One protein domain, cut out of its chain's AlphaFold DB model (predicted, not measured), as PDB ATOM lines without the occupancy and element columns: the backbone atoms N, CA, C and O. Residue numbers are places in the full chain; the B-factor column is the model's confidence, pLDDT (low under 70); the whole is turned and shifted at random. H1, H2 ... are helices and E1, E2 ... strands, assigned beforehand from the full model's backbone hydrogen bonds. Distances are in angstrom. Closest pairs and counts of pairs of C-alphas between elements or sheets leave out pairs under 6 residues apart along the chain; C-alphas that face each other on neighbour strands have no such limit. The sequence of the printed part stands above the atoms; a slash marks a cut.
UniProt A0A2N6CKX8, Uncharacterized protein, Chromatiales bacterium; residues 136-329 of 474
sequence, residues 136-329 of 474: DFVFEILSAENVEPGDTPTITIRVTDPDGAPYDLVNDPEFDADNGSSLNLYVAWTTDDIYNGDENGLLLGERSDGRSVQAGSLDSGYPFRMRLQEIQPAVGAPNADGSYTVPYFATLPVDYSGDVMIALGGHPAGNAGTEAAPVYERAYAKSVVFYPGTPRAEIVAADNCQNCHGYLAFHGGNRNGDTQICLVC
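AT A GLANCE: This is residues 136 to 329 of the 474 residues of an uncharacterized protein of Chromatiales bacterium (UniProt A0A2N6CKX8). What shape is it? With little regular structure, antiparallel sheets E4-E3-E6-E9 and E1-E2-E5 stand face to face as a sandwich, the hairpin E7-E8 at one end and H2 off both sheets. How is it built? Of 194 printed residues, 67 are in nine named strands and three named helices, H1 after E4, H2 and H3 last; the class is mixed. It is compact, radius of gyration of the C-alphas 16.6 A, spanning 57 by 42 by 32 A.

HOW THE PARTS SIT: Which strands pair? E3, residues 182 to 189, and E6, residues 260 to 267, are antiparallel neighbours, N 186 and O 263 being 2.8 A apart. What is on their sheet? H3, residues 324 to 327, is on it at a height of 8.3 A.

IN THESE COORDINATES: Where is E1? E1, residues 138 to 145, begins at C-alpha 138 (-37.078, 25.560, -11.076). Where does H3 end? It ends at C-alpha 327 (-37.660, 41.003, -24.891).

THE WHOLE: Is anything cut? The printed part has no cut; E3 to E4 is a long link. Is confidence low? No printed residue is under 70.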
ATOM      1  N   ASP A 136     -30.570  24.219  -8.584       97.88
ATOM      2  CA  ASP A 136     -31.429  23.854  -7.450       97.88
ATOM      3  C   ASP A 136     -32.807  24.541  -7.496       97.88
ATOM      4  O   ASP A 136     -33.661  24.264  -6.660       97.88
ATOM      5  N   PHE A 137     -33.061  25.422  -8.470       98.62
ATOM      6  CA  PHE A 137     -34.290  26.210  -8.540       98.62
ATOM      7  C   PHE A 137     -34.963  26.107  -9.909       98.62
ATOM      8  O   PHE A 137     -34.432  26.534 -10.937       98.62
ATOM      9  N   VAL A 138     -36.205  25.635  -9.906       98.56
ATOM     10  CA  VAL A 138     -37.078  25.560 -11.076       98.56
ATOM     11  C   VAL A 138     -38.195  26.585 -10.926       98.56
ATOM     12  O   VAL A 138     -39.065  26.462 -10.061       98.56
ATOM     13  N   PHE A 139     -38.167  27.619 -11.767       98.69
ATOM     14  CA  PHE A 139     -39.193  28.659 -11.814       98.69
ATOM     15  C   PHE A 139     -40.344  28.273 -12.736       98.69
ATOM     16  O   PHE A 139     -40.135  27.869 -13.879       98.69
ATOM     17  N   GLU A 140     -41.572  28.482 -12.267       98.50
ATOM     18  CA  GLU A 140     -42.783  28.193 -13.023       98.50
ATOM     19  C   GLU A 140     -43.813  29.318 -12.882       98.50
ATOM     20  O   GLU A 140     -44.065  29.844 -11.794       98.50
ATOM     21  N   ILE A 141     -44.471  29.641 -13.994       98.69
ATOM     22  CA  ILE A 141     -45.721  30.404 -14.018       98.69
ATOM     23  C   ILE A 141     -46.798  29.428 -14.489       98.69
ATOM     24  O   ILE A 141     -46.740  28.929 -15.610       98.69
ATOM     25  N   LEU A 142     -47.750  29.116 -13.612       98.12
ATOM     26  CA  LEU A 142     -48.743  28.064 -13.844       98.12
ATOM     27  C   LEU A 142     -49.986  28.593 -14.565       98.12
ATOM     28  O   LEU A 142     -50.566  27.900 -15.400       98.12
ATOM     29  N   SER A 143     -50.407  29.813 -14.237       98.12
ATOM     30  CA  SER A 143     -51.574  30.454 -14.843       98.12
ATOM     31  C   SER A 143     -51.573  31.960 -14.619       98.12
ATOM     32  O   SER A 143     -50.958  32.465 -13.678       98.12
ATOM     33  N   ALA A 144     -52.334  32.669 -15.447       98.06
ATOM     34  CA  ALA A 144     -52.683  34.061 -15.226       98.06
ATOM     35  C   ALA A 144     -54.157  34.293 -15.574       98.06
ATOM     36  O   ALA A 144     -54.649  33.795 -16.586       98.06
ATOM     37  N   GLU A 145     -54.845  35.045 -14.724       97.69
ATOM     38  CA  GLU A 145     -56.245  35.436 -14.866       97.69
ATOM     39  C   GLU A 145     -56.357  36.966 -14.882       97.69
ATOM     40  O   GLU A 145     -55.482  37.654 -14.351       97.69
ATOM     41  N   ASN A 146     -57.452  37.497 -15.439       96.75
ATOM     42  CA  ASN A 146     -57.716  38.941 -15.546       96.75
ATOM     43  C   ASN A 146     -56.586  39.679 -16.292       96.75
ATOM     44  O   ASN A 146     -55.976  40.617 -15.780       96.75
ATOM     45  N   VAL A 147     -56.257  39.181 -17.486       95.44
ATOM     46  CA  VAL A 147     -55.169  39.694 -18.334       95.44
ATOM     47  C   VAL A 147     -55.673  40.512 -19.526       95.44
ATOM     48  O   VAL A 147     -54.898  40.811 -20.427       95.44
ATOM     49  N   GLU A 148     -56.955  40.877 -19.544       93.56
ATOM     50  CA  GLU A 148     -57.525  41.731 -20.590       93.56
ATOM     51  C   GLU A 148     -57.180  43.215 -20.341       93.56
ATOM     52  O   GLU A 148     -56.866  43.609 -19.210       93.56
ATOM     53  N   PRO A 149     -57.238  44.083 -21.367       92.88
ATOM     54  CA  PRO A 149     -57.045  45.519 -21.190       92.88
ATOM     55  C   PRO A 149     -57.947  46.120 -20.100       92.88
ATOM     56  O   PRO A 149     -59.168  45.948 -20.110       92.88
ATOM     57  N   GLY A 150     -57.347  46.861 -19.164       93.81
ATOM     58  CA  GLY A 150     -58.042  47.460 -18.020       93.81
ATOM     59  C   GLY A 150     -58.270  46.541 -16.816       93.81
ATOM     60  O   GLY A 150     -58.790  47.017 -15.802       93.81
ATOM     61  N   ASP A 151     -57.873  45.269 -16.882       95.69
ATOM     62  CA  ASP A 151     -57.915  44.361 -15.736       95.69
ATOM     63  C   ASP A 151     -56.656  44.473 -14.860       95.69
ATOM     64  O   ASP A 151     -55.591  44.913 -15.294       95.69
ATOM     65  N   THR A 152     -56.763  44.046 -13.601       96.94
ATOM     66  CA  THR A 152     -55.605  43.820 -12.725       96.94
ATOM     67  C   THR A 152     -55.302  42.320 -12.675       96.94
ATOM     68  O   THR A 152     -56.111  41.571 -12.111       96.94
ATOM     69  N   PRO A 153     -54.150  41.867 -13.210       97.69
ATOM     70  CA  PRO A 153     -53.832  40.450 -13.293       97.69
ATOM     71  C   PRO A 153     -53.756  39.754 -11.938       97.69
ATOM     72  O   PRO A 153     -53.359  40.323 -10.920       97.69
ATOM     73  N   THR A 154     -54.084  38.468 -11.944       97.69
ATOM     74  CA  THR A 154     -53.784  37.539 -10.855       97.69
ATOM     75  C   THR A 154     -52.968  36.391 -11.424       97.69
ATOM     76  O   THR A 154     -53.413  35.716 -12.348       97.69
ATOM     77  N   ILE A 155     -51.755  36.194 -10.912       98.56
ATOM     78  CA  ILE A 155     -50.754  35.314 -11.525       98.56
ATOM     79  C   ILE A 155     -50.361  34.236 -10.524       98.56
ATOM     80  O   ILE A 155     -49.963  34.543  -9.404       98.56
ATOM     81  N   THR A 156     -50.450  32.972 -10.921       98.56
ATOM     82  CA  THR A 156     -50.039  31.843 -10.085       98.56
ATOM     83  C   THR A 156     -48.630  31.419 -10.464       98.56
ATOM     84  O   THR A 156     -48.387  30.995 -11.594       98.56
ATOM     85  N   ILE A 157     -47.708  31.519  -9.510       98.69
ATOM     86  CA  ILE A 157     -46.303  31.134  -9.674       98.69
ATOM     87  C   ILE A 157     -45.942  29.994  -8.732       98.69
ATOM     88  O   ILE A 157     -46.570  29.813  -7.688       98.69
ATOM     89  N   ARG A 158     -44.901  29.244  -9.077       98.38
ATOM     90  CA  ARG A 158     -44.314  28.230  -8.205       98.38
ATOM     91  C   ARG A 158     -42.802  28.213  -8.392       98.38
ATOM     92  O   ARG A 158     -42.311  28.452  -9.492       98.38
ATOM     93  N   VAL A 159     -42.082  27.945  -7.308       98.50
ATOM     94  CA  VAL A 159     -40.656  27.626  -7.362       98.50
ATOM     95  C   VAL A 159     -40.443  26.293  -6.666       98.50
ATOM     96  O   VAL A 159     -40.966  26.086  -5.571       98.50
ATOM     97  N   THR A 160     -39.728  25.386  -7.320       98.62
ATOM     98  CA  THR A 160     -39.434  24.042  -6.806       98.62
ATOM     99  C   THR A 160     -37.947  23.737  -6.895       98.62
ATOM    100  O   THR A 160     -37.227  24.411  -7.631       98.62
ATOM    101  N   ASP A 161     -37.498  22.733  -6.149       97.81
ATOM    102  CA  ASP A 161     -36.246  22.043  -6.447       97.81
ATOM    103  C   ASP A 161     -36.408  21.127  -7.687       97.81
ATOM    104  O   ASP A 161     -37.530  20.916  -8.168       97.81
ATOM    105  N   PRO A 162     -35.321  20.549  -8.234       97.38
ATOM    106  CA  PRO A 162     -35.402  19.636  -9.379       97.38
ATOM    107  C   PRO A 162     -36.225  18.363  -9.136       97.38
ATOM    108  O   PRO A 162     -36.695  17.746 -10.095       97.38
ATOM    109  N   ASP A 163     -36.405  17.966  -7.873       97.12
ATOM    110  CA  ASP A 163     -37.210  16.812  -7.468       97.12
ATOM    111  C   ASP A 163     -38.710  17.165  -7.332       97.12
ATOM    112  O   ASP A 163     -39.556  16.280  -7.143       97.12
ATOM    113  N   GLY A 164     -39.065  18.446  -7.486       96.81
ATOM    114  CA  GLY A 164     -40.423  18.978  -7.452       96.81
ATOM    115  C   GLY A 164     -40.917  19.374  -6.058       96.81
ATOM    116  O   GLY A 164     -42.118  19.621  -5.896       96.81
ATOM    117  N   ALA A 165     -40.048  19.428  -5.044       97.50
ATOM    118  CA  ALA A 165     -40.413  19.952  -3.733       97.50
ATOM    119  C   ALA A 165     -40.535  21.486  -3.801       97.50
ATOM    120  O   ALA A 165     -39.623  22.148  -4.290       97.50
ATOM    121  N   PRO A 166     -41.658  22.078  -3.355       97.94
ATOM    122  CA  PRO A 166     -41.855  23.520  -3.441       97.94
ATOM    123  C   PRO A 166     -41.052  24.267  -2.375       97.94
ATOM    124  O   PRO A 166     -41.038  23.859  -1.214       97.94
ATOM    125  N   TYR A 167     -40.479  25.401  -2.773       97.69
ATOM    126  CA  TYR A 167     -39.904  26.385  -1.859       97.69
ATOM    127  C   TYR A 167     -40.995  27.282  -1.256       97.69
ATOM    128  O   TYR A 167     -41.929  27.707  -1.947       97.69
ATOM    129  N   ASP A 168     -40.854  27.625   0.023       96.50
ATOM    130  CA  ASP A 168     -41.650  28.650   0.690       96.50
ATOM    131  C   ASP A 168     -41.045  30.036   0.438       96.50
ATOM    132  O   ASP A 168     -40.120  30.477   1.119       96.50
ATOM    133  N   LEU A 169     -41.625  30.776  -0.509       96.44
ATOM    134  CA  LEU A 169     -41.142  32.103  -0.905       96.44
ATOM    135  C   LEU A 169     -41.147  33.143   0.227       96.44
ATOM    136  O   LEU A 169     -40.571  34.216   0.055       96.44
ATOM    137  N   VAL A 170     -41.834  32.884   1.344       95.06
ATOM    138  CA  VAL A 170     -41.960  33.818   2.472       95.06
ATOM    139  C   VAL A 170     -40.966  33.498   3.586       95.06
ATOM    140  O   VAL A 170     -40.500  34.421   4.252       95.06
ATOM    141  N   ASN A 171     -40.670  32.217   3.814       95.12
ATOM    142  CA  ASN A 171     -39.927  31.781   4.999       95.12
ATOM    143  C   ASN A 171     -38.593  31.096   4.689       95.12
ATOM    144  O   ASN A 171     -37.753  31.025   5.590       95.12
ATOM    145  N   ASP A 172     -38.391  30.597   3.470       96.12
ATOM    146  CA  ASP A 172     -37.148  29.918   3.119       96.12
ATOM    147  C   ASP A 172     -36.009  30.932   2.934       96.12
ATOM    148  O   ASP A 172     -36.200  31.991   2.318       96.12
ATOM    149  N   PRO A 173     -34.805  30.642   3.460       96.56
ATOM    150  CA  PRO A 173     -33.681  31.570   3.410       96.56
ATOM    151  C   PRO A 173     -33.201  31.867   1.982       96.56
ATOM    152  O   PRO A 173     -32.635  32.937   1.741       96.56
ATOM    153  N   GLU A 174     -33.468  30.975   1.028       97.56
ATOM    154  CA  GLU A 174     -33.212  31.147  -0.404       97.56
ATOM    155  C   GLU A 174     -33.998  32.335  -0.993       97.56
ATOM    156  O   GLU A 174     -33.581  32.937  -1.989       97.56
ATOM    157  N   PHE A 175     -35.108  32.724  -0.357       97.38
ATOM    158  CA  PHE A 175     -35.960  33.857  -0.729       97.38
ATOM    159  C   PHE A 175     -35.911  35.000   0.294       97.38
ATOM    160  O   PHE A 175     -36.785  35.867   0.316       97.38
ATOM    161  N   ASP A 176     -34.853  35.066   1.103       95.81
ATOM    162  CA  ASP A 176     -34.604  36.194   1.997       95.81
ATOM    163  C   ASP A 176     -33.738  37.269   1.313       95.81
ATOM    164  O   ASP A 176     -32.629  37.018   0.827       95.81
ATOM    165  N   ALA A 177     -34.235  38.506   1.291       93.31
ATOM    166  CA  ALA A 177     -33.506  39.650   0.756       93.31
ATOM    167  C   ALA A 177     -32.225  39.963   1.553       93.31
ATOM    168  O   ALA A 177     -31.266  40.471   0.965       93.31
ATOM    169  N   ASP A 178     -32.175  39.629   2.847       94.94
ATOM    170  CA  ASP A 178     -30.980  39.802   3.684       94.94
ATOM    171  C   ASP A 178     -29.850  38.838   3.278       94.94
ATOM    172  O   ASP A 178     -28.672  39.164   3.439       94.94
ATOM    173  N   ASN A 179     -30.190  37.706   2.646       96.12
ATOM    174  CA  ASN A 179     -29.232  36.793   2.009       96.12
ATOM    175  C   ASN A 179     -28.872  37.214   0.571       96.12
ATOM    176  O   ASN A 179     -28.170  36.499  -0.141       96.12
ATOM    177  N   GLY A 180     -29.343  38.382   0.122       94.38
ATOM    178  CA  GLY A 180     -29.105  38.885  -1.226       94.38
ATOM    179  C   GLY A 180     -29.990  38.240  -2.295       94.38
ATOM    180  O   GLY A 180     -29.646  38.328  -3.475       94.38
ATOM    181  N   SER A 181     -31.109  37.617  -1.911       97.94
ATOM    182  CA  SER A 181     -32.061  37.021  -2.850       97.94
ATOM    183  C   SER A 181     -32.812  38.073  -3.675       97.94
ATOM    184  O   SER A 181     -33.103  39.188  -3.225       97.94
ATOM    185  N   SER A 182     -33.159  37.711  -4.909       97.44
ATOM    186  CA  SER A 182     -34.083  38.457  -5.753       97.44
ATOM    187  C   SER A 182     -34.996  37.517  -6.523       97.44
ATOM    188  O   SER A 182     -34.550  36.541  -7.116       97.44
ATOM    189  N   LEU A 183     -36.270  37.885  -6.597       98.00
ATOM    190  CA  LEU A 183     -37.261  37.313  -7.496       98.00
ATOM    191  C   LEU A 183     -38.086  38.457  -8.065       98.00
ATOM    192  O   LEU A 183     -38.353  39.446  -7.379       98.00
ATOM    193  N   ASN A 184     -38.453  38.366  -9.333       98.06
ATOM    194  CA  ASN A 184     -39.156  39.441  -9.998       98.06
ATOM    195  C   ASN A 184     -40.164  38.905 -11.002       98.06
ATOM    196  O   ASN A 184     -39.811  38.116 -11.879       98.06
ATOM    197  N   LEU A 185     -41.388  39.411 -10.887       98.44
ATOM    198  CA  LEU A 185     -42.506  39.089 -11.755       98.44
ATOM    199  C   LEU A 185     -42.777  40.259 -12.704       98.44
ATOM    200  O   LEU A 185     -43.167  41.357 -12.287       98.44
ATOM    201  N   TYR A 186     -42.543  40.012 -13.984       98.06
ATOM    202  CA  TYR A 186     -42.693  40.965 -15.071       98.06
ATOM    203  C   TYR A 186     -43.999  40.747 -15.805       98.06
ATOM    204  O   TYR A 186     -44.364  39.605 -16.074       98.06
ATOM    205  N   VAL A 187     -44.646  41.846 -16.177       97.44
ATOM    206  CA  VAL A 187     -45.786  41.843 -17.090       97.44
ATOM    207  C   VAL A 187     -45.502  42.861 -18.187       97.44
ATOM    208  O   VAL A 187     -45.273  44.038 -17.911       97.44
ATOM    209  N   ALA A 188     -45.468  42.374 -19.419       95.44
ATOM    210  CA  ALA A 188     -45.187  43.119 -20.635       95.44
ATOM    211  C   ALA A 188     -46.285  42.871 -21.675       95.44
ATOM    212  O   ALA A 188     -47.042  41.904 -21.578       95.44
ATOM    213  N   TRP A 189     -46.368  43.740 -22.675       92.38
ATOM    214  CA  TRP A 189     -47.307  43.621 -23.792       92.38
ATOM    215  C   TRP A 189     -46.752  44.373 -25.014       92.38
ATOM    216  O   TRP A 189     -45.960  45.307 -24.876       92.38
ATOM    217  N   THR A 190     -47.077  43.991 -26.246       86.81
ATOM    218  CA  THR A 190     -47.924  42.868 -26.694       86.81
ATOM    219  C   THR A 190     -47.067  41.705 -27.198       86.81
ATOM    220  O   THR A 190     -45.895  41.890 -27.529       86.81
ATOM    221  N   THR A 191     -47.613  40.491 -27.283       83.00
ATOM    222  CA  THR A 191     -46.889  39.339 -27.852       83.00
ATOM    223  C   THR A 191     -46.616  39.451 -29.355       83.00
ATOM    224  O   THR A 191     -45.704  38.780 -29.845       83.00
ATOM    225  N   ASP A 192     -47.320  40.323 -30.085       80.88
ATOM    226  CA  ASP A 192     -47.030  40.595 -31.494       80.88
ATOM    227  C   ASP A 192     -45.693  41.316 -31.631       80.88
ATOM    228  O   ASP A 192     -44.807  40.827 -32.329       80.88
ATOM    229  N   ASP A 193     -45.511  42.432 -30.924       84.56
ATOM    230  CA  ASP A 193     -44.237  43.121 -30.720       84.56
ATOM    231  C   ASP A 193     -44.293  43.882 -29.403       84.56
ATOM    232  O   ASP A 193     -45.154  44.737 -29.208       84.56
ATOM    233  N   ILE A 194     -43.408  43.521 -28.479       89.31
ATOM    234  CA  ILE A 194     -43.444  44.062 -27.123       89.31
ATOM    235  C   ILE A 194     -43.079  45.541 -27.210       89.31
ATOM    236  O   ILE A 194     -42.217  45.918 -27.999       89.31
ATOM    237  N   TYR A 195     -43.747  46.382 -26.432       87.44
ATOM    238  CA  TYR A 195     -43.422  47.806 -26.382       87.44
ATOM    239  C   TYR A 195     -43.758  48.477 -25.048       87.44
ATOM    240  O   TYR A 195     -43.212  49.532 -24.739       87.44
ATOM    241  N   ASN A 196     -44.601  47.850 -24.221       91.75
ATOM    242  CA  ASN A 196     -44.923  48.300 -22.863       91.75
ATOM    243  C   ASN A 196     -45.468  49.740 -22.787       91.75
ATOM    244  O   ASN A 196     -45.189  50.494 -21.848       91.75
ATOM    245  N   GLY A 197     -46.260  50.123 -23.784       89.19
ATOM    246  CA  GLY A 197     -46.917  51.423 -23.865       89.19
ATOM    247  C   GLY A 197     -48.377  51.315 -24.292       89.19
ATOM    248  O   GLY A 197     -48.994  50.259 -24.150       89.19
ATOM    249  N   ASP A 198     -48.898  52.387 -24.877       86.38
ATOM    250  CA  ASP A 198     -50.126  52.396 -25.670       86.38
ATOM    251  C   ASP A 198     -49.875  52.746 -27.153       86.38
ATOM    252  O   ASP A 198     -48.792  53.185 -27.565       86.38
ATOM    253  N   GLU A 199     -50.916  52.569 -27.968       80.31
ATOM    254  CA  GLU A 199     -50.875  52.895 -29.400       80.31
ATOM    255  C   GLU A 199     -50.912  54.409 -29.689       80.31
ATOM    256  O   GLU A 199     -50.787  54.819 -30.845       80.31
ATOM    257  N   ASN A 200     -51.085  55.253 -28.666       82.50
ATOM    258  CA  ASN A 200     -51.099  56.712 -28.800       82.50
ATOM    259  C   ASN A 200     -49.715  57.344 -28.607       82.50
ATOM    260  O   ASN A 200     -49.583  58.556 -28.785       82.50
ATOM    261  N   GLY A 201     -48.702  56.556 -28.250       84.38
ATOM    262  CA  GLY A 201     -47.340  57.047 -28.069       84.38
ATOM    263  C   GLY A 201     -46.800  56.936 -26.656       84.38
ATOM    264  O   GLY A 201     -45.611  57.161 -26.467       84.38
ATOM    265  N   LEU A 202     -47.635  56.621 -25.666       90.31
ATOM    266  CA  LEU A 202     -47.266  56.725 -24.261       90.31
ATOM    267  C   LEU A 202     -46.653  55.425 -23.760       90.31
ATOM    268  O   LEU A 202     -47.236  54.357 -23.896       90.31
ATOM    269  N   LEU A 203     -45.497  55.516 -23.122       91.06
ATOM    270  CA  LEU A 203     -44.848  54.401 -22.446       91.06
ATOM    271  C   LEU A 203     -45.318  54.328 -20.994       91.06
ATOM    272  O   LEU A 203     -45.478  55.345 -20.313       91.06
ATOM    273  N   LEU A 204     -45.575  53.108 -20.523       92.38
ATOM    274  CA  LEU A 204     -46.390  52.884 -19.328       92.38
ATOM    275  C   LEU A 204     -45.683  52.078 -18.239       92.38
ATOM    276  O   LEU A 204     -46.286  51.832 -17.203       92.38
ATOM    277  N   GLY A 205     -44.416  51.705 -18.431       93.25
ATOM    278  CA  GLY A 205     -43.650  50.923 -17.462       93.25
ATOM    279  C   GLY A 205     -43.720  51.452 -16.028       93.25
ATOM    280  O   GLY A 205     -43.580  52.652 -15.774       93.25
ATOM    281  N   GLU A 206     -43.880  50.536 -15.075       94.75
ATOM    282  CA  GLU A 206     -44.014  50.823 -13.646       94.75
ATOM    283  C   GLU A 206     -43.354  49.723 -12.806       94.75
ATOM    284  O   GLU A 206     -43.294  48.548 -13.171       94.75
ATOM    285  N   ARG A 207     -42.842  50.097 -11.643       95.06
ATOM    286  CA  ARG A 207     -42.301  49.189 -10.642       95.06
ATOM    287  C   ARG A 207     -43.136  49.281  -9.376       95.06
ATOM    288  O   ARG A 207     -43.521  50.369  -8.960       95.06
ATOM    289  N   SER A 208     -43.281  48.153  -8.694       93.12
ATOM    290  CA  SER A 208     -43.945  48.049  -7.390       93.12
ATOM    291  C   SER A 208     -43.354  48.955  -6.294       93.12
ATOM    292  O   SER A 208     -44.018  49.208  -5.293       93.12
ATOM    293  N   ASP A 209     -42.144  49.498  -6.490       91.25
ATOM    294  CA  ASP A 209     -41.521  50.505  -5.617       91.25
ATOM    295  C   ASP A 209     -41.943  51.960  -5.920       91.25
ATOM    296  O   ASP A 209     -41.373  52.898  -5.360       91.25
ATOM    297  N   GLY A 210     -42.935  52.154  -6.796       91.06
ATOM    298  CA  GLY A 210     -43.528  53.448  -7.143       91.06
ATOM    299  C   GLY A 210     -42.799  54.217  -8.245       91.06
ATOM    300  O   GLY A 210     -43.137  55.371  -8.508       91.06
ATOM    301  N   ARG A 211     -41.789  53.617  -8.886       92.88
ATOM    302  CA  ARG A 211     -41.145  54.207 -10.067       92.88
ATOM    303  C   ARG A 211     -41.946  53.921 -11.325       92.88
ATOM    304  O   ARG A 211     -42.293  52.772 -11.564       92.88
ATOM    305  N   SER A 212     -42.138  54.926 -12.167       92.75
ATOM    306  CA  SER A 212     -42.749  54.783 -13.488       92.75
ATOM    307  C   SER A 212     -42.030  55.601 -14.561       92.75
ATOM    308  O   SER A 212     -41.325  56.576 -14.259       92.75
ATOM    309  N   VAL A 213     -42.228  55.194 -15.817       90.88
ATOM    310  CA  VAL A 213     -41.749  55.895 -17.018       90.88
ATOM    311  C   VAL A 213     -42.423  57.263 -17.145       90.88
ATOM    312  O   VAL A 213     -41.748  58.267 -17.333       90.88
ATOM    313  N   GLN A 214     -43.731  57.347 -16.889       88.94
ATOM    314  CA  GLN A 214     -44.492  58.607 -16.918       88.94
ATOM    315  C   GLN A 214     -44.025  59.647 -15.883       88.94
ATOM    316  O   GLN A 214     -44.312  60.835 -16.016       88.94
ATOM    317  N   ALA A 215     -43.318  59.212 -14.835       87.94
ATOM    318  CA  ALA A 215     -42.689  60.092 -13.852       87.94
ATOM    319  C   ALA A 215     -41.216  60.419 -14.181       87.94
ATOM    320  O   ALA A 215     -40.548  61.064 -13.371       87.94
ATOM    321  N   GLY A 216     -40.694  59.950 -15.321       86.44
ATOM    322  CA  GLY A 216     -39.299  60.117 -15.745       86.44
ATOM    323  C   GLY A 216     -38.288  59.385 -14.859       86.44
ATOM    324  O   GLY A 216     -37.132  59.786 -14.775       86.44
ATOM    325  N   SER A 217     -38.731  58.364 -14.116       89.44
ATOM    326  CA  SER A 217     -37.896  57.648 -13.133       89.44
ATOM    327  C   SER A 217     -37.332  56.318 -13.638       89.44
ATOM    328  O   SER A 217     -36.563  55.661 -12.928       89.44
ATOM    329  N   LEU A 218     -37.760  55.917 -14.832       88.12
ATOM    330  CA  LEU A 218     -37.363  54.735 -15.584       88.12
ATOM    331  C   LEU A 218     -37.137  55.163 -17.034       88.12
ATOM    332  O   LEU A 218     -37.738  56.149 -17.466       88.12
ATOM    333  N   ASP A 219     -36.342  54.392 -17.764       85.31
ATOM    334  CA  ASP A 219     -36.112  54.625 -19.190       85.31
ATOM    335  C   ASP A 219     -37.296  54.085 -20.015       85.31
ATOM    336  O   ASP A 219     -38.196  53.417 -19.489       85.31
ATOM    337  N   SER A 220     -37.320  54.401 -21.306       84.50
ATOM    338  CA  SER A 220     -38.393  54.013 -22.228       84.50
ATOM    339  C   SER A 220     -38.546  52.483 -22.350       84.50
ATOM    340  O   SER A 220     -37.669  51.724 -21.960       84.50
ATOM    341  N   GLY A 221     -39.687  51.975 -22.827       84.56
ATOM    342  CA  GLY A 221     -39.864  50.541 -23.114       84.56
ATOM    343  C   GLY A 221     -39.854  49.578 -21.911       84.56
ATOM    344  O   GLY A 221     -39.920  48.366 -22.114       84.56
ATOM    345  N   TYR A 222     -39.803  50.050 -20.659       92.50
ATOM    346  CA  TYR A 222     -39.821  49.168 -19.481       92.50
ATOM    347  C   TYR A 222     -41.195  48.513 -19.234       92.50
ATOM    348  O   TYR A 222     -42.221  49.162 -19.411       92.50
ATOM    349  N   PRO A 223     -41.234  47.255 -18.755       94.88
ATOM    350  CA  PRO A 223     -42.465  46.543 -18.403       94.88
ATOM    351  C   PRO A 223     -43.021  46.998 -17.049       94.88
ATOM    352  O   PRO A 223     -42.365  47.731 -16.298       94.88
ATOM    353  N   PHE A 224     -44.162  46.430 -16.657       96.75
ATOM    354  CA  PHE A 224     -44.482  46.332 -15.239       96.75
ATOM    355  C   PHE A 224     -43.569  45.317 -14.539       96.75
ATOM    356  O   PHE A 224     -43.281  44.238 -15.064       96.75
ATOM    357  N   ARG A 225     -43.094  45.657 -13.335       97.12
ATOM    358  CA  ARG A 225     -42.241  44.785 -12.512       97.12
ATOM    359  C   ARG A 225     -42.664  44.807 -11.052       97.12
ATOM    360  O   ARG A 225     -42.552  45.837 -10.390       97.12
ATOM    361  N   MET A 226     -42.958  43.627 -10.520       97.75
ATOM    362  CA  MET A 226     -43.130  43.377  -9.092       97.75
ATOM    363  C   MET A 226     -41.894  42.658  -8.536       97.75
ATOM    364  O   MET A 226     -41.418  41.709  -9.162       97.75
ATOM    365  N   ARG A 227     -41.329  43.105  -7.405       96.69
ATOM    366  CA  ARG A 227     -40.167  42.443  -6.774       96.69
ATOM    367  C   ARG A 227     -40.585  41.507  -5.655       96.69
ATOM    368  O   ARG A 227     -41.675  41.633  -5.113       96.69
ATOM    369  N   LEU A 228     -39.659  40.642  -5.251       96.38
ATOM    370  CA  LEU A 228     -39.785  39.732  -4.114       96.38
ATOM    371  C   LEU A 228     -40.337  40.427  -2.862       96.38
ATOM    372  O   LEU A 228     -41.283  39.921  -2.268       96.38
ATOM    373  N   GLN A 229     -39.825  41.619  -2.534       94.50
ATOM    374  CA  GLN A 229     -40.241  42.395  -1.360       94.50
ATOM    375  C   GLN A 229     -41.716  42.813  -1.389       94.50
ATOM    376  O   GLN A 229     -42.302  43.038  -0.334       94.50
ATOM    377  N   GLU A 230     -42.325  42.916  -2.573       95.56
ATOM    378  CA  GLU A 230     -43.755  43.191  -2.718       95.56
ATOM    379  C   GLU A 230     -44.570  41.927  -3.017       95.56
ATOM    380  O   GLU A 230     -45.736  41.872  -2.635       95.56
ATOM    381  N   ILE A 231     -43.973  40.891  -3.620       96.94
ATOM    382  CA  ILE A 231     -44.602  39.574  -3.809       96.94
ATOM    383  C   ILE A 231     -44.899  38.941  -2.446       96.94
ATOM    384  O   ILE A 231     -46.042  38.579  -2.191       96.94
ATOM    385  N   GLN A 232     -43.909  38.859  -1.553       96.25
ATOM    386  CA  GLN A 232     -44.028  38.214  -0.238       96.25
ATOM    387  C   GLN A 232     -45.208  38.720   0.613       96.25
ATOM    388  O   GLN A 232     -45.986  37.893   1.081       96.25
ATOM    389  N   PRO A 233     -45.407  40.039   0.818       95.31
ATOM    390  CA  PRO A 233     -46.563  40.533   1.566       95.31
ATOM    391  C   PRO A 233     -47.878  40.481   0.775       95.31
ATOM    392  O   PRO A 233     -48.945  40.561   1.388       95.31
ATOM    393  N   ALA A 234     -47.832  40.393  -0.560       94.62
ATOM    394  CA  ALA A 234     -49.026  40.282  -1.398       94.62
ATOM    395  C   ALA A 234     -49.599  38.859  -1.419       94.62
ATOM    396  O   ALA A 234     -50.800  38.684  -1.643       94.62
ATOM    397  N   VAL A 235     -48.760  37.850  -1.183       92.81
ATOM    398  CA  VAL A 235     -49.175  36.449  -1.146       92.81
ATOM    399  C   VAL A 235     -49.553  36.009   0.272       92.81
ATOM    400  O   VAL A 235     -48.997  36.460   1.270       92.81
ATOM    401  N   GLY A 236     -50.557  35.136   0.366       83.25
ATOM    402  CA  GLY A 236     -50.943  34.485   1.618       83.25
ATOM    403  C   GLY A 236     -50.142  33.206   1.876       83.25
ATOM    404  O   GLY A 236     -49.008  33.057   1.435       83.25
ATOM    405  N   ALA A 237     -50.762  32.249   2.572       89.06
ATOM    406  CA  ALA A 237     -50.226  30.891   2.646       89.06
ATOM    407  C   ALA A 237     -50.179  30.249   1.241       89.06
ATOM    408  O   ALA A 237     -51.067  30.543   0.432       89.06
ATOM    409  N   PRO A 238     -49.204  29.363   0.962       95.88
ATOM    410  CA  PRO A 238     -49.140  28.660  -0.312       95.88
ATOM    411  C   PRO A 238     -50.394  27.812  -0.547       95.88
ATOM    412  O   PRO A 238     -51.053  27.332   0.386       95.88
ATOM    413  N   ASN A 239     -50.707  27.604  -1.822       96.38
ATOM    414  CA  ASN A 239     -51.720  26.665  -2.278       96.38
ATOM    415  C   ASN A 239     -51.306  25.220  -1.935       96.38
ATOM    416  O   ASN A 239     -50.163  24.933  -1.584       96.38
ATOM    417  N   ALA A 240     -52.240  24.272  -2.058       95.12
ATOM    418  CA  ALA A 240     -51.996  22.869  -1.696       95.12
ATOM    419  C   ALA A 240     -50.871  22.191  -2.508       95.12
ATOM    420  O   ALA A 240     -50.332  21.179  -2.070       95.12
ATOM    421  N   ASP A 241     -50.546  22.729  -3.683       94.69
ATOM    422  CA  ASP A 241     -49.481  22.279  -4.582       94.69
ATOM    423  C   ASP A 241     -48.171  23.076  -4.429       94.69
ATOM    424  O   ASP A 241     -47.267  22.925  -5.252       94.69
ATOM    425  N   GLY A 242     -48.080  23.937  -3.410       96.31
ATOM    426  CA  GLY A 242     -46.921  24.793  -3.150       96.31
ATOM    427  C   GLY A 242     -46.836  26.043  -4.028       96.31
ATOM    428  O   GLY A 242     -45.867  26.786  -3.920       96.31
ATOM    429  N   SER A 243     -47.820  26.300  -4.896       98.19
ATOM    430  CA  SER A 243     -47.864  27.537  -5.684       98.19
ATOM    431  C   SER A 243     -48.364  28.734  -4.863       98.19
ATOM    432  O   SER A 243     -49.041  28.578  -3.845       98.19
ATOM    433  N   TYR A 244     -48.083  29.945  -5.337       98.50
ATOM    434  CA  TYR A 244     -48.586  31.196  -4.778       98.50
ATOM    435  C   TYR A 244     -49.409  31.943  -5.823       98.50
ATOM    436  O   TYR A 244     -48.952  32.179  -6.940       98.50
ATOM    437  N   THR A 245     -50.616  32.355  -5.441       97.69
ATOM    438  CA  THR A 245     -51.461  33.232  -6.256       97.69
ATOM    439  C   THR A 245     -51.156  34.686  -5.910       97.69
ATOM    440  O   THR A 245     -51.495  35.156  -4.824       97.69
ATOM    441  N   VAL A 246     -50.500  35.388  -6.831       98.19
ATOM    442  CA  VAL A 246     -50.021  36.763  -6.681       98.19
ATOM    443  C   VAL A 246     -51.057  37.734  -7.260       98.19
ATOM    444  O   VAL A 246     -51.242  37.756  -8.481       98.19
ATOM    445  N   PRO A 247     -51.730  38.560  -6.437       97.19
ATOM    446  CA  PRO A 247     -52.473  39.702  -6.952       97.19
ATOM    447  C   PRO A 247     -51.471  40.746  -7.457       97.19
ATOM    448  O   PRO A 247     -50.607  41.200  -6.704       97.19
ATOM    449  N   TYR A 248     -51.557  41.107  -8.736       97.12
ATOM    450  CA  TYR A 248     -50.610  42.050  -9.317       97.12
ATOM    451  C   TYR A 248     -50.880  43.483  -8.839       97.12
ATOM    452  O   TYR A 248     -52.002  43.844  -8.487       97.12
ATOM    453  N   PHE A 249     -49.831  44.306  -8.798       96.06
ATOM    454  CA  PHE A 249     -49.900  45.639  -8.188       96.06
ATOM    455  C   PHE A 249     -50.529  46.705  -9.098       96.06
ATOM    456  O   PHE A 249     -51.061  47.694  -8.596       96.06
ATOM    457  N   ALA A 250     -50.459  46.506 -10.417       94.62
ATOM    458  CA  ALA A 250     -50.890  47.468 -11.422       94.62
ATOM    459  C   ALA A 250     -52.013  46.908 -12.300       94.62
ATOM    460  O   ALA A 250     -52.066  45.712 -12.601       94.62
ATOM    461  N   THR A 251     -52.909  47.799 -12.715       95.00
ATOM    462  CA  THR A 251     -53.913  47.539 -13.751       95.00
ATOM    463  C   THR A 251     -53.254  47.643 -15.123       95.00
ATOM    464  O   THR A 251     -52.470  48.561 -15.365       95.00
ATOM    465  N   LEU A 252     -53.572  46.714 -16.021       94.31
ATOM    466  CA  LEU A 252     -53.118  46.756 -17.404       94.31
ATOM    467  C   LEU A 252     -53.683  47.987 -18.125       94.31
ATOM    468  O   LEU A 252     -54.812  48.402 -17.842       94.31
ATOM    469  N   PRO A 253     -52.947  48.564 -19.088       90.94
ATOM    470  CA  PRO A 253     -53.476  49.660 -19.888       90.94
ATOM    471  C   PRO A 253     -54.758  49.252 -20.616       90.94
ATOM    472  O   PRO A 253     -54.954  48.087 -20.951       90.94
ATOM    473  N   VAL A 254     -55.639  50.219 -20.873       89.94
ATOM    474  CA  VAL A 254     -56.891  49.976 -21.612       89.94
ATOM    475  C   VAL A 254     -56.697  49.973 -23.130       89.94
ATOM    476  O   VAL A 254     -57.521  49.411 -23.844       89.94
ATOM    477  N   ASP A 255     -55.603  50.574 -23.606       83.69
ATOM    478  CA  ASP A 255     -55.360  50.874 -25.019       83.69
ATOM    479  C   ASP A 255     -54.093  50.166 -25.535       83.69
ATOM    480  O   ASP A 255     -53.139  50.806 -25.975       83.69
ATOM    481  N   TYR A 256     -54.087  48.833 -25.490       85.00
ATOM    482  CA  TYR A 256     -53.107  48.010 -26.208       85.00
ATOM    483  C   TYR A 256     -53.810  46.903 -27.006       85.00
ATOM    484  O   TYR A 256     -54.955  46.540 -26.731       85.00
ATOM    485  N   SER A 257     -53.134  46.396 -28.036       81.00
ATOM    486  CA  SER A 257     -53.600  45.284 -28.875       81.00
ATOM    487  C   SER A 257     -52.819  44.003 -28.567       81.00
ATOM    488  O   SER A 257     -51.742  44.094 -28.008       81.00
ATOM    489  N   GLY A 258     -53.310  42.813 -28.919       85.38
ATOM    490  CA  GLY A 258     -52.579  41.549 -28.702       85.38
ATOM    491  C   GLY A 258     -52.593  41.038 -27.254       85.38
ATOM    492  O   GLY A 258     -53.335  41.544 -26.416       85.38
ATOM    493  N   ASP A 259     -51.789  40.008 -26.976       91.38
ATOM    494  CA  ASP A 259     -51.763  39.332 -25.671       91.38
ATOM    495  C   ASP A 259     -50.632  39.855 -24.768       91.38
ATOM    496  O   ASP A 259     -49.666  40.471 -25.231       91.38
ATOM    497  N   VAL A 260     -50.716  39.570 -23.465       94.69
ATOM    498  CA  VAL A 260     -49.633  39.851 -22.511       94.69
ATOM    499  C   VAL A 260     -48.539  38.779 -22.544       94.69
ATOM    500  O   VAL A 260     -48.770  37.610 -22.855       94.69
ATOM    501  N   MET A 261     -47.340  39.176 -22.137       95.88
ATOM    502  CA  MET A 261     -46.213  38.309 -21.821       95.88
ATOM    503  C   MET A 261     -45.875  38.461 -20.342       95.88
ATOM    504  O   MET A 261     -45.682  39.572 -19.850       95.88
ATOM    505  N   ILE A 262     -45.766  37.344 -19.634       97.88
ATOM    506  CA  ILE A 262     -45.415  37.323 -18.216       97.88
ATOM    507  C   ILE A 262     -44.077  36.617 -18.084       97.88
ATOM    508  O   ILE A 262     -43.867  35.579 -18.701       97.88
ATOM    509  N   ALA A 263     -43.163  37.159 -17.289       98.12
ATOM    510  CA  ALA A 263     -41.890  36.498 -17.032       98.12
ATOM    511  C   ALA A 263     -41.554  36.490 -15.546       98.12
ATOM    512  O   ALA A 263     -41.831  37.450 -14.827       98.12
ATOM    513  N   LEU A 264     -40.917  35.415 -15.099       98.62
ATOM    514  CA  LEU A 264     -40.402  35.265 -13.748       98.62
ATOM    515  C   LEU A 264     -38.894  35.051 -13.844       98.62
ATOM    516  O   LEU A 264     -38.415  34.153 -14.536       98.62
ATOM    517  N   GLY A 265     -38.141  35.910 -13.168       98.00
ATOM    518  CA  GLY A 265     -36.684  35.852 -13.170       98.00
ATOM    519  C   GLY A 265     -36.094  36.478 -11.916       98.00
ATOM    520  O   GLY A 265     -36.704  37.335 -11.271       98.00
ATOM    521  N   GLY A 266     -34.894  36.056 -11.555       97.44
ATOM    522  CA  GLY A 266     -34.258  36.451 -10.310       97.44
ATOM    523  C   GLY A 266     -33.032  35.606 -10.010       97.44
ATOM    524  O   GLY A 266     -32.712  34.693 -10.768       97.44
ATOM    525  N   HIS A 267     -32.387  35.921  -8.892       97.88
ATOM    526  CA  HIS A 267     -31.356  35.088  -8.290       97.88
ATOM    527  C   HIS A 267     -31.759  34.726  -6.855       97.88
ATOM    528  O   HIS A 267     -31.618  35.558  -5.952       97.88
ATOM    529  N   PRO A 268     -32.254  33.509  -6.597       98.38
ATOM    530  CA  PRO A 268     -32.382  33.012  -5.236       98.38
ATOM    531  C   PRO A 268     -31.013  32.997  -4.540       98.38
ATOM    532  O   PRO A 268     -29.960  33.015  -5.187       98.38
ATOM    533  N   ALA A 269     -31.019  32.994  -3.214       97.88
ATOM    534  CA  ALA A 269     -29.820  32.840  -2.405       97.88
ATOM    535  C   ALA A 269     -29.468  31.346  -2.313       97.88
ATOM    536  O   ALA A 269     -29.964  30.646  -1.440       97.88
ATOM    537  N   GLY A 270     -28.634  30.844  -3.226       96.94
ATOM    538  CA  GLY A 270     -28.188  29.449  -3.225       96.94
ATOM    539  C   GLY A 270     -27.142  29.192  -2.142       96.94
ATOM    540  O   GLY A 270     -26.237  30.005  -1.947       96.94
ATOM    541  N   ASN A 271     -27.245  28.068  -1.436       95.19
ATOM    542  CA  ASN A 271     -26.326  27.725  -0.351       95.19
ATOM    543  C   ASN A 271     -25.059  27.026  -0.881       95.19
ATOM    544  O   ASN A 271     -25.053  25.828  -1.138       95.19
ATOM    545  N   ALA A 272     -23.950  27.760  -0.979       94.00
ATOM    546  CA  ALA A 272     -22.621  27.223  -1.290       94.00
ATOM    547  C   ALA A 272     -21.907  26.600  -0.069       94.00
ATOM    548  O   ALA A 272     -20.781  26.110  -0.182       94.00
ATOM    549  N   GLY A 273     -22.510  26.698   1.119       91.38
ATOM    550  CA  GLY A 273     -21.961  26.211   2.378       91.38
ATOM    551  C   GLY A 273     -22.434  24.804   2.737       91.38
ATOM    552  O   GLY A 273     -22.729  23.966   1.894       91.38
ATOM    553  N   THR A 274     -22.498  24.536   4.040       90.00
ATOM    554  CA  THR A 274     -23.153  23.327   4.566       90.00
ATOM    555  C   THR A 274     -24.422  23.729   5.297       90.00
ATOM    556  O   THR A 274     -24.518  24.855   5.772       90.00
ATOM    557  N   GLU A 275     -25.341  22.795   5.522       85.88
ATOM    558  CA  GLU A 275     -26.538  23.043   6.345       85.88
ATOM    559  C   GLU A 275     -26.224  23.626   7.735       85.88
ATOM    560  O   GLU A 275     -26.954  24.454   8.269       85.88
ATOM    561  N   ALA A 276     -25.104  23.220   8.343       91.44
ATOM    562  CA  ALA A 276     -24.695  23.711   9.661       91.44
ATOM    563  C   ALA A 276     -24.003  25.088   9.624       91.44
ATOM    564  O   ALA A 276     -23.838  25.721  10.669       91.44
ATOM    565  N   ALA A 277     -23.551  25.523   8.449       93.38
ATOM    566  CA  ALA A 277     -22.827  26.768   8.223       93.38
ATOM    567  C   ALA A 277     -23.111  27.249   6.789       93.38
ATOM    568  O   ALA A 277     -22.274  27.027   5.903       93.38
ATOM    569  N   PRO A 278     -24.304  27.825   6.547       94.12
ATOM    570  CA  PRO A 278     -24.709  28.227   5.213       94.12
ATOM    571  C   PRO A 278     -23.884  29.419   4.733       94.12
ATOM    572  O   PRO A 278     -23.492  30.289   5.518       94.12
ATOM    573  N   VAL A 279     -23.629  29.448   3.430       95.31
ATOM    574  CA  VAL A 279     -22.966  30.555   2.737       95.31
ATOM    575  C   VAL A 279     -23.783  30.840   1.496       95.31
ATOM    576  O   VAL A 279     -23.756  30.059   0.551       95.31
ATOM    577  N   TYR A 280     -24.541  31.928   1.524       96.69
ATOM    578  CA  TYR A 280     -25.435  32.260   0.428       96.69
ATOM    579  C   TYR A 280     -24.710  33.029  -0.667       96.69
ATOM    580  O   TYR A 280     -24.059  34.042  -0.414       96.69
ATOM    581  N   GLU A 281     -24.870  32.539  -1.887       96.75
ATOM    582  CA  GLU A 281     -24.396  33.150  -3.119       96.75
ATOM    583  C   GLU A 281     -25.580  33.347  -4.067       96.75
ATOM    584  O   GLU A 281     -26.653  32.762  -3.907       96.75
ATOM    585  N   ARG A 282     -25.405  34.182  -5.091       97.19
ATOM    586  CA  ARG A 282     -26.453  34.354  -6.104       97.19
ATOM    587  C   ARG A 282     -26.560  33.088  -6.943       97.19
ATOM    588  O   ARG A 282     -25.611  32.766  -7.654       97.19
ATOM    589  N   ALA A 283     -27.708  32.425  -6.902       98.19
ATOM    590  CA  ALA A 283     -28.032  31.310  -7.777       98.19
ATOM    591  C   ALA A 283     -28.611  31.841  -9.095       98.19
ATOM    592  O   ALA A 283     -29.597  32.576  -9.096       98.19
ATOM    593  N   TYR A 284     -28.011  31.500 -10.232       97.81
ATOM    594  CA  TYR A 284     -28.503  31.903 -11.551       97.81
ATOM    595  C   TYR A 284     -29.541  30.902 -12.049       97.81
ATOM    596  O   TYR A 284     -29.310  30.155 -12.992       97.81
ATOM    597  N   ALA A 285     -30.690  30.880 -11.376       98.00
ATOM    598  CA  ALA A 285     -31.829  30.049 -11.746       98.00
ATOM    599  C   ALA A 285     -32.376  30.465 -13.117       98.00
ATOM    600  O   ALA A 285     -32.502  31.667 -13.391       98.00
ATOM    601  N   LYS A 286     -32.724  29.487 -13.966       98.06
ATOM    602  CA  LYS A 286     -33.272  29.756 -15.304       98.06
ATOM    603  C   LYS A 286     -34.583  30.533 -15.177       98.06
ATOM    604  O   LYS A 286     -35.495  30.143 -14.456       98.06
ATOM    605  N   SER A 287     -34.659  31.658 -15.879       98.12
ATOM    606  CA  SER A 287     -35.874  32.460 -15.974       98.12
ATOM    607  C   SER A 287     -36.936  31.742 -16.806       98.12
ATOM    608  O   SER A 287     -36.604  30.929 -17.662       98.12
ATOM    609  N   VAL A 288     -38.208  32.062 -16.579       97.88
ATOM    610  CA  VAL A 288     -39.330  31.477 -17.324       97.88
ATOM    611  C   VAL A 288     -40.215  32.570 -17.903       97.88
ATOM    612  O   VAL A 288     -40.469  33.590 -17.258       97.88
ATOM    613  N   VAL A 289     -40.693  32.341 -19.123       96.81
ATOM    614  CA  VAL A 289     -41.684  33.170 -19.808       96.81
ATOM    615  C   VAL A 289     -42.981  32.381 -19.974       96.81
ATOM    616  O   VAL A 289     -42.975  31.187 -20.259       96.81
ATOM    617  N   PHE A 290     -44.106  33.063 -19.791       96.88
ATOM    618  CA  PHE A 290     -45.448  32.529 -19.930       96.88
ATOM    619  C   PHE A 290     -46.304  33.456 -20.786       96.88
ATOM    620  O   PHE A 290     -46.343  34.673 -20.582       96.88
ATOM    621  N   TYR A 291     -47.032  32.852 -21.717       95.62
ATOM    622  CA  TYR A 291     -47.975  33.526 -22.594       95.62
ATOM    623  C   TYR A 291     -49.380  33.009 -22.277       95.62
ATOM    624  O   TYR A 291     -49.685  31.866 -22.620       95.62
ATOM    625  N   PRO A 292     -50.241  33.806 -21.615       94.00
ATOM    626  CA  PRO A 292     -51.626  33.404 -21.368       94.00
ATOM    627  C   PRO A 292     -52.423  33.213 -22.668       94.00
ATOM    628  O   PRO A 292     -53.348  32.404 -22.710       94.00
ATOM    629  N   GLY A 293     -52.060  33.966 -23.712       92.56
ATOM    630  CA  GLY A 293     -52.627  33.885 -25.053       92.56
ATOM    631  C   GLY A 293     -51.661  33.267 -26.064       92.56
ATOM    632  O   GLY A 293     -51.007  32.259 -25.803       92.56
ATOM    633  N   THR A 294     -51.582  33.868 -27.247       90.25
ATOM    634  CA  THR A 294     -50.720  33.407 -28.336       90.25
ATOM    635  C   THR A 294     -49.258  33.733 -28.027       90.25
ATOM    636  O   THR A 294     -48.923  34.907 -27.840       90.25
ATOM    637  N   PRO A 295     -48.359  32.730 -28.005       89.75
ATOM    638  CA  PRO A 295     -46.939  32.977 -27.822       89.75
ATOM    639  C   PRO A 295     -46.360  33.863 -28.920       89.75
ATOM    640  O   PRO A 295     -46.683  33.707 -30.103       89.75
ATOM    641  N   ARG A 296     -45.441  34.751 -28.534       86.75
ATOM    642  CA  ARG A 296     -44.606  35.466 -29.499       86.75
ATOM    643  C   ARG A 296     -43.786  34.448 -30.294       86.75
ATOM    644  O   ARG A 296     -43.264  33.492 -29.728       86.75
ATOM    645  N   ALA A 297     -43.617  34.691 -31.593       85.00
ATOM    646  CA  ALA A 297     -42.715  33.889 -32.412       85.00
ATOM    647  C   ALA A 297     -41.300  33.860 -31.807       85.00
ATOM    648  O   ALA A 297     -40.698  34.913 -31.554       85.00
ATOM    649  N   GLU A 298     -40.777  32.656 -31.596       87.75
ATOM    650  CA  GLU A 298     -39.385  32.435 -31.233       87.75
ATOM    651  C   GLU A 298     -38.530  32.524 -32.497       87.75
ATOM    652  O   GLU A 298     -38.791  31.855 -33.494       87.75
ATOM    653  N   ILE A 299     -37.563  33.438 -32.481       89.25
ATOM    654  CA  ILE A 299     -36.711  33.748 -33.636       89.25
ATOM    655  C   ILE A 299     -35.288  33.239 -33.403       89.25
ATOM    656  O   ILE A 299     -34.621  32.814 -34.341       89.25
ATOM    657  N   VAL A 300     -34.837  33.262 -32.153       92.00
ATOM    658  CA  VAL A 300     -33.529  32.776 -31.716       92.00
ATOM    659  C   VAL A 300     -33.755  31.854 -30.525       92.00
ATOM    660  O   VAL A 300     -34.496  32.233 -29.614       92.00
ATOM    661  N   ALA A 301     -33.132  30.677 -30.522       89.38
ATOM    662  CA  ALA A 301     -33.167  29.788 -29.368       89.38
ATOM    663  C   ALA A 301     -32.055  30.128 -28.380       89.38
ATOM    664  O   ALA A 301     -30.933  30.477 -28.760       89.38
ATOM    665  N   ALA A 302     -32.354  29.962 -27.094       92.81
ATOM    666  CA  ALA A 302     -31.364  30.133 -26.041       92.81
ATOM    667  C   ALA A 302     -30.156  29.202 -26.228       92.81
ATOM    668  O   ALA A 302     -29.022  29.656 -26.094       92.81
ATOM    669  N   ASP A 303     -30.385  27.942 -26.609       93.69
ATOM    670  CA  ASP A 303     -29.325  26.944 -26.795       93.69
ATOM    671  C   ASP A 303     -28.267  27.400 -27.815       93.69
ATOM    672  O   ASP A 303     -27.070  27.200 -27.597       93.69
ATOM    673  N   ASN A 304     -28.673  28.119 -28.866       94.62
ATOM    674  CA  ASN A 304     -27.745  28.671 -29.853       94.62
ATOM    675  C   ASN A 304     -26.801  29.710 -29.232       94.62
ATOM    676  O   ASN A 304     -25.593  29.672 -29.464       94.62
ATOM    677  N   CYS A 305     -27.313  30.594 -28.370       94.75
ATOM    678  CA  CYS A 305     -26.477  31.546 -27.636       94.75
ATOM    679  C   CYS A 305     -25.548  30.836 -26.637       94.75
ATOM    680  O   CYS A 305     -24.386  31.221 -26.465       94.75
ATOM    681  N   GLN A 306     -26.048  29.786 -25.985       92.88
ATOM    682  CA  GLN A 306     -25.317  29.014 -24.977       92.88
ATOM    683  C   GLN A 306     -24.130  28.253 -25.589       92.88
ATOM    684  O   GLN A 306     -23.140  28.046 -24.893       92.88
ATOM    685  N   ASN A 307     -24.152  27.935 -26.891       91.88
ATOM    686  CA  ASN A 307     -23.001  27.343 -27.593       91.88
ATOM    687  C   ASN A 307     -21.726  28.196 -27.481       91.88
ATOM    688  O   ASN A 307     -20.621  27.657 -27.465       91.88
ATOM    689  N   CYS A 308     -21.870  29.523 -27.395       93.69
ATOM    690  CA  CYS A 308     -20.751  30.439 -27.198       93.69
ATOM    691  C   CYS A 308     -20.663  30.938 -25.755       93.69
ATOM    692  O   CYS A 308     -19.562  31.041 -25.229       93.69
ATOM    693  N   HIS A 309     -21.782  31.238 -25.096       94.00
ATOM    694  CA  HIS A 309     -21.782  31.861 -23.766       94.00
ATOM    695  C   HIS A 309     -21.802  30.872 -22.590       94.00
ATOM    696  O   HIS A 309     -21.573  31.280 -21.450       94.00
ATOM    697  N   GLY A 310     -22.052  29.584 -22.836       92.06
ATOM    698  CA  GLY A 310     -22.217  28.538 -21.823       92.06
ATOM    699  C   GLY A 310     -23.525  28.688 -21.045       92.06
ATOM    700  O   GLY A 310     -24.401  27.834 -21.129       92.06
ATOM    701  N   TYR A 311     -23.663  29.799 -20.321       93.50
ATOM    702  CA  TYR A 311     -24.885  30.185 -19.632       93.50
ATOM    703  C   TYR A 311     -25.055  31.708 -19.598       93.50
ATOM    704  O   TYR A 311     -24.256  32.417 -18.982       93.50
ATOM    705  N   LEU A 312     -26.097  32.229 -20.243       95.00
ATOM    706  CA  LEU A 312     -26.424  33.651 -20.210       95.00
ATOM    707  C   LEU A 312     -26.996  34.017 -18.841       95.00
ATOM    708  O   LEU A 312     -28.045  33.508 -18.452       95.00
ATOM    709  N   ALA A 313     -26.343  34.943 -18.145       94.94
ATOM    710  CA  ALA A 313     -26.832  35.529 -16.903       94.94
ATOM    711  C   ALA A 313     -26.518  37.028 -16.882       94.94
ATOM    712  O   ALA A 313     -25.363  37.440 -16.769       94.94
ATOM    713  N   PHE A 314     -27.556  37.858 -16.980       94.75
ATOM    714  CA  PHE A 314     -27.425  39.312 -17.077       94.75
ATOM    715  C   PHE A 314     -28.153  40.039 -15.948       94.75
ATOM    716  O   PHE A 314     -28.871  39.456 -15.128       94.75
ATOM    717  N   HIS A 315     -27.932  41.355 -15.878       95.06
ATOM    718  CA  HIS A 315     -28.519  42.240 -14.868       95.06
ATOM    719  C   HIS A 315     -28.291  41.737 -13.432       95.06
ATOM    720  O   HIS A 315     -29.200  41.714 -12.596       95.06
ATOM    721  N   GLY A 316     -27.059  41.298 -13.156       93.81
ATOM    722  CA  GLY A 316     -26.643  40.805 -11.843       93.81
ATOM    723  C   GLY A 316     -27.152  39.407 -11.482       93.81
ATOM    724  O   GLY A 316     -27.114  39.074 -10.297       93.81
ATOM    725  N   GLY A 317     -27.610  38.624 -12.467       94.75
ATOM    726  CA  GLY A 317     -28.167  37.283 -12.278       94.75
ATOM    727  C   GLY A 317     -29.690  37.258 -12.189       94.75
ATOM    728  O   GLY A 317     -30.251  36.342 -11.611       94.75
ATOM    729  N   ASN A 318     -30.379  38.289 -12.684       96.31
ATOM    730  CA  ASN A 318     -31.844  38.355 -12.644       96.31
ATOM    731  C   ASN A 318     -32.504  37.874 -13.948       96.31
ATOM    732  O   ASN A 318     -33.732  37.769 -13.999       96.31
ATOM    733  N   ARG A 319     -31.712  37.667 -15.008       96.12
ATOM    734  CA  ARG A 319     -32.139  37.346 -16.379       96.12
ATOM    735  C   ARG A 319     -31.238  36.262 -16.922       96.12
ATOM    736  O   ARG A 319     -30.117  36.552 -17.335       96.12
ATOM    737  N   ASN A 320     -31.720  35.032 -16.838       96.44
ATOM    738  CA  ASN A 320     -30.850  33.872 -16.884       96.44
ATOM    739  C   ASN A 320     -31.428  32.796 -17.803       96.44
ATOM    740  O   ASN A 320     -32.599  32.439 -17.662       96.44
ATOM    741  N   GLY A 321     -30.602  32.261 -18.698       94.56
ATOM    742  CA  GLY A 321     -30.835  31.036 -19.467       94.56
ATOM    743  C   GLY A 321     -31.938  31.060 -20.533       94.56
ATOM    744  O   GLY A 321     -31.823  30.333 -21.508       94.56
ATOM    745  N   ASP A 322     -32.997  31.852 -20.386       93.75
ATOM    746  CA  ASP A 322     -34.053  32.020 -21.393       93.75
ATOM    747  C   ASP A 322     -33.878  33.375 -22.087       93.75
ATOM    748  O   ASP A 322     -33.848  34.407 -21.424       93.75
ATOM    749  N   THR A 323     -33.739  33.393 -23.412       92.81
ATOM    750  CA  THR A 323     -33.528  34.625 -24.188       92.81
ATOM    751  C   THR A 323     -34.800  35.451 -24.348       92.81
ATOM    752  O   THR A 323     -34.720  36.667 -24.536       92.81
ATOM    753  N   GLN A 324     -35.985  34.846 -24.229       92.88
ATOM    754  CA  GLN A 324     -37.242  35.568 -24.387       92.88
ATOM    755  C   GLN A 324     -37.456  36.581 -23.265       92.88
ATOM    756  O   GLN A 324     -38.027  37.641 -23.516       92.88
ATOM    757  N   ILE A 325     -36.931  36.337 -22.057       94.38
ATOM    758  CA  ILE A 325     -37.043  37.306 -20.956       94.38
ATOM    759  C   ILE A 325     -36.391  38.656 -21.292       94.38
ATOM    760  O   ILE A 325     -36.806  39.689 -20.765       94.38
ATOM    761  N   CYS A 326     -35.395  38.683 -22.182       95.06
ATOM    762  CA  CYS A 326     -34.747  39.920 -22.608       95.06
ATOM    763  C   CYS A 326     -35.743  40.839 -23.323       95.06
ATOM    764  O   CYS A 326     -35.720  42.047 -23.101       95.06
ATOM    765  N   LEU A 327     -36.666  40.267 -24.104       93.75
ATOM    766  CA  LEU A 327     -37.660  41.003 -24.891       93.75
ATOM    767  C   LEU A 327     -38.692  41.734 -24.029       93.75
ATOM    768  O   LEU A 327     -39.333  42.664 -24.511       93.75
ATOM    769  N   VAL A 328     -38.822  41.360 -22.752       94.00
ATOM    770  CA  VAL A 328     -39.659  42.079 -21.784       94.00
ATOM    771  C   VAL A 328     -39.234  43.553 -21.694       94.00
ATOM    772  O   VAL A 328     -40.094  44.407 -21.519       94.00
ATOM    773  N   CYS A 329     -37.938  43.855 -21.843       94.06
ATOM    774  CA  CYS A 329     -37.416  45.228 -21.847       94.06
ATOM    775  C   CYS A 329     -36.777  45.612 -23.186       94.06
ATOM    776  O   CYS A 329     -37.047  46.691 -23.691       94.06
TER     777      CYS A 329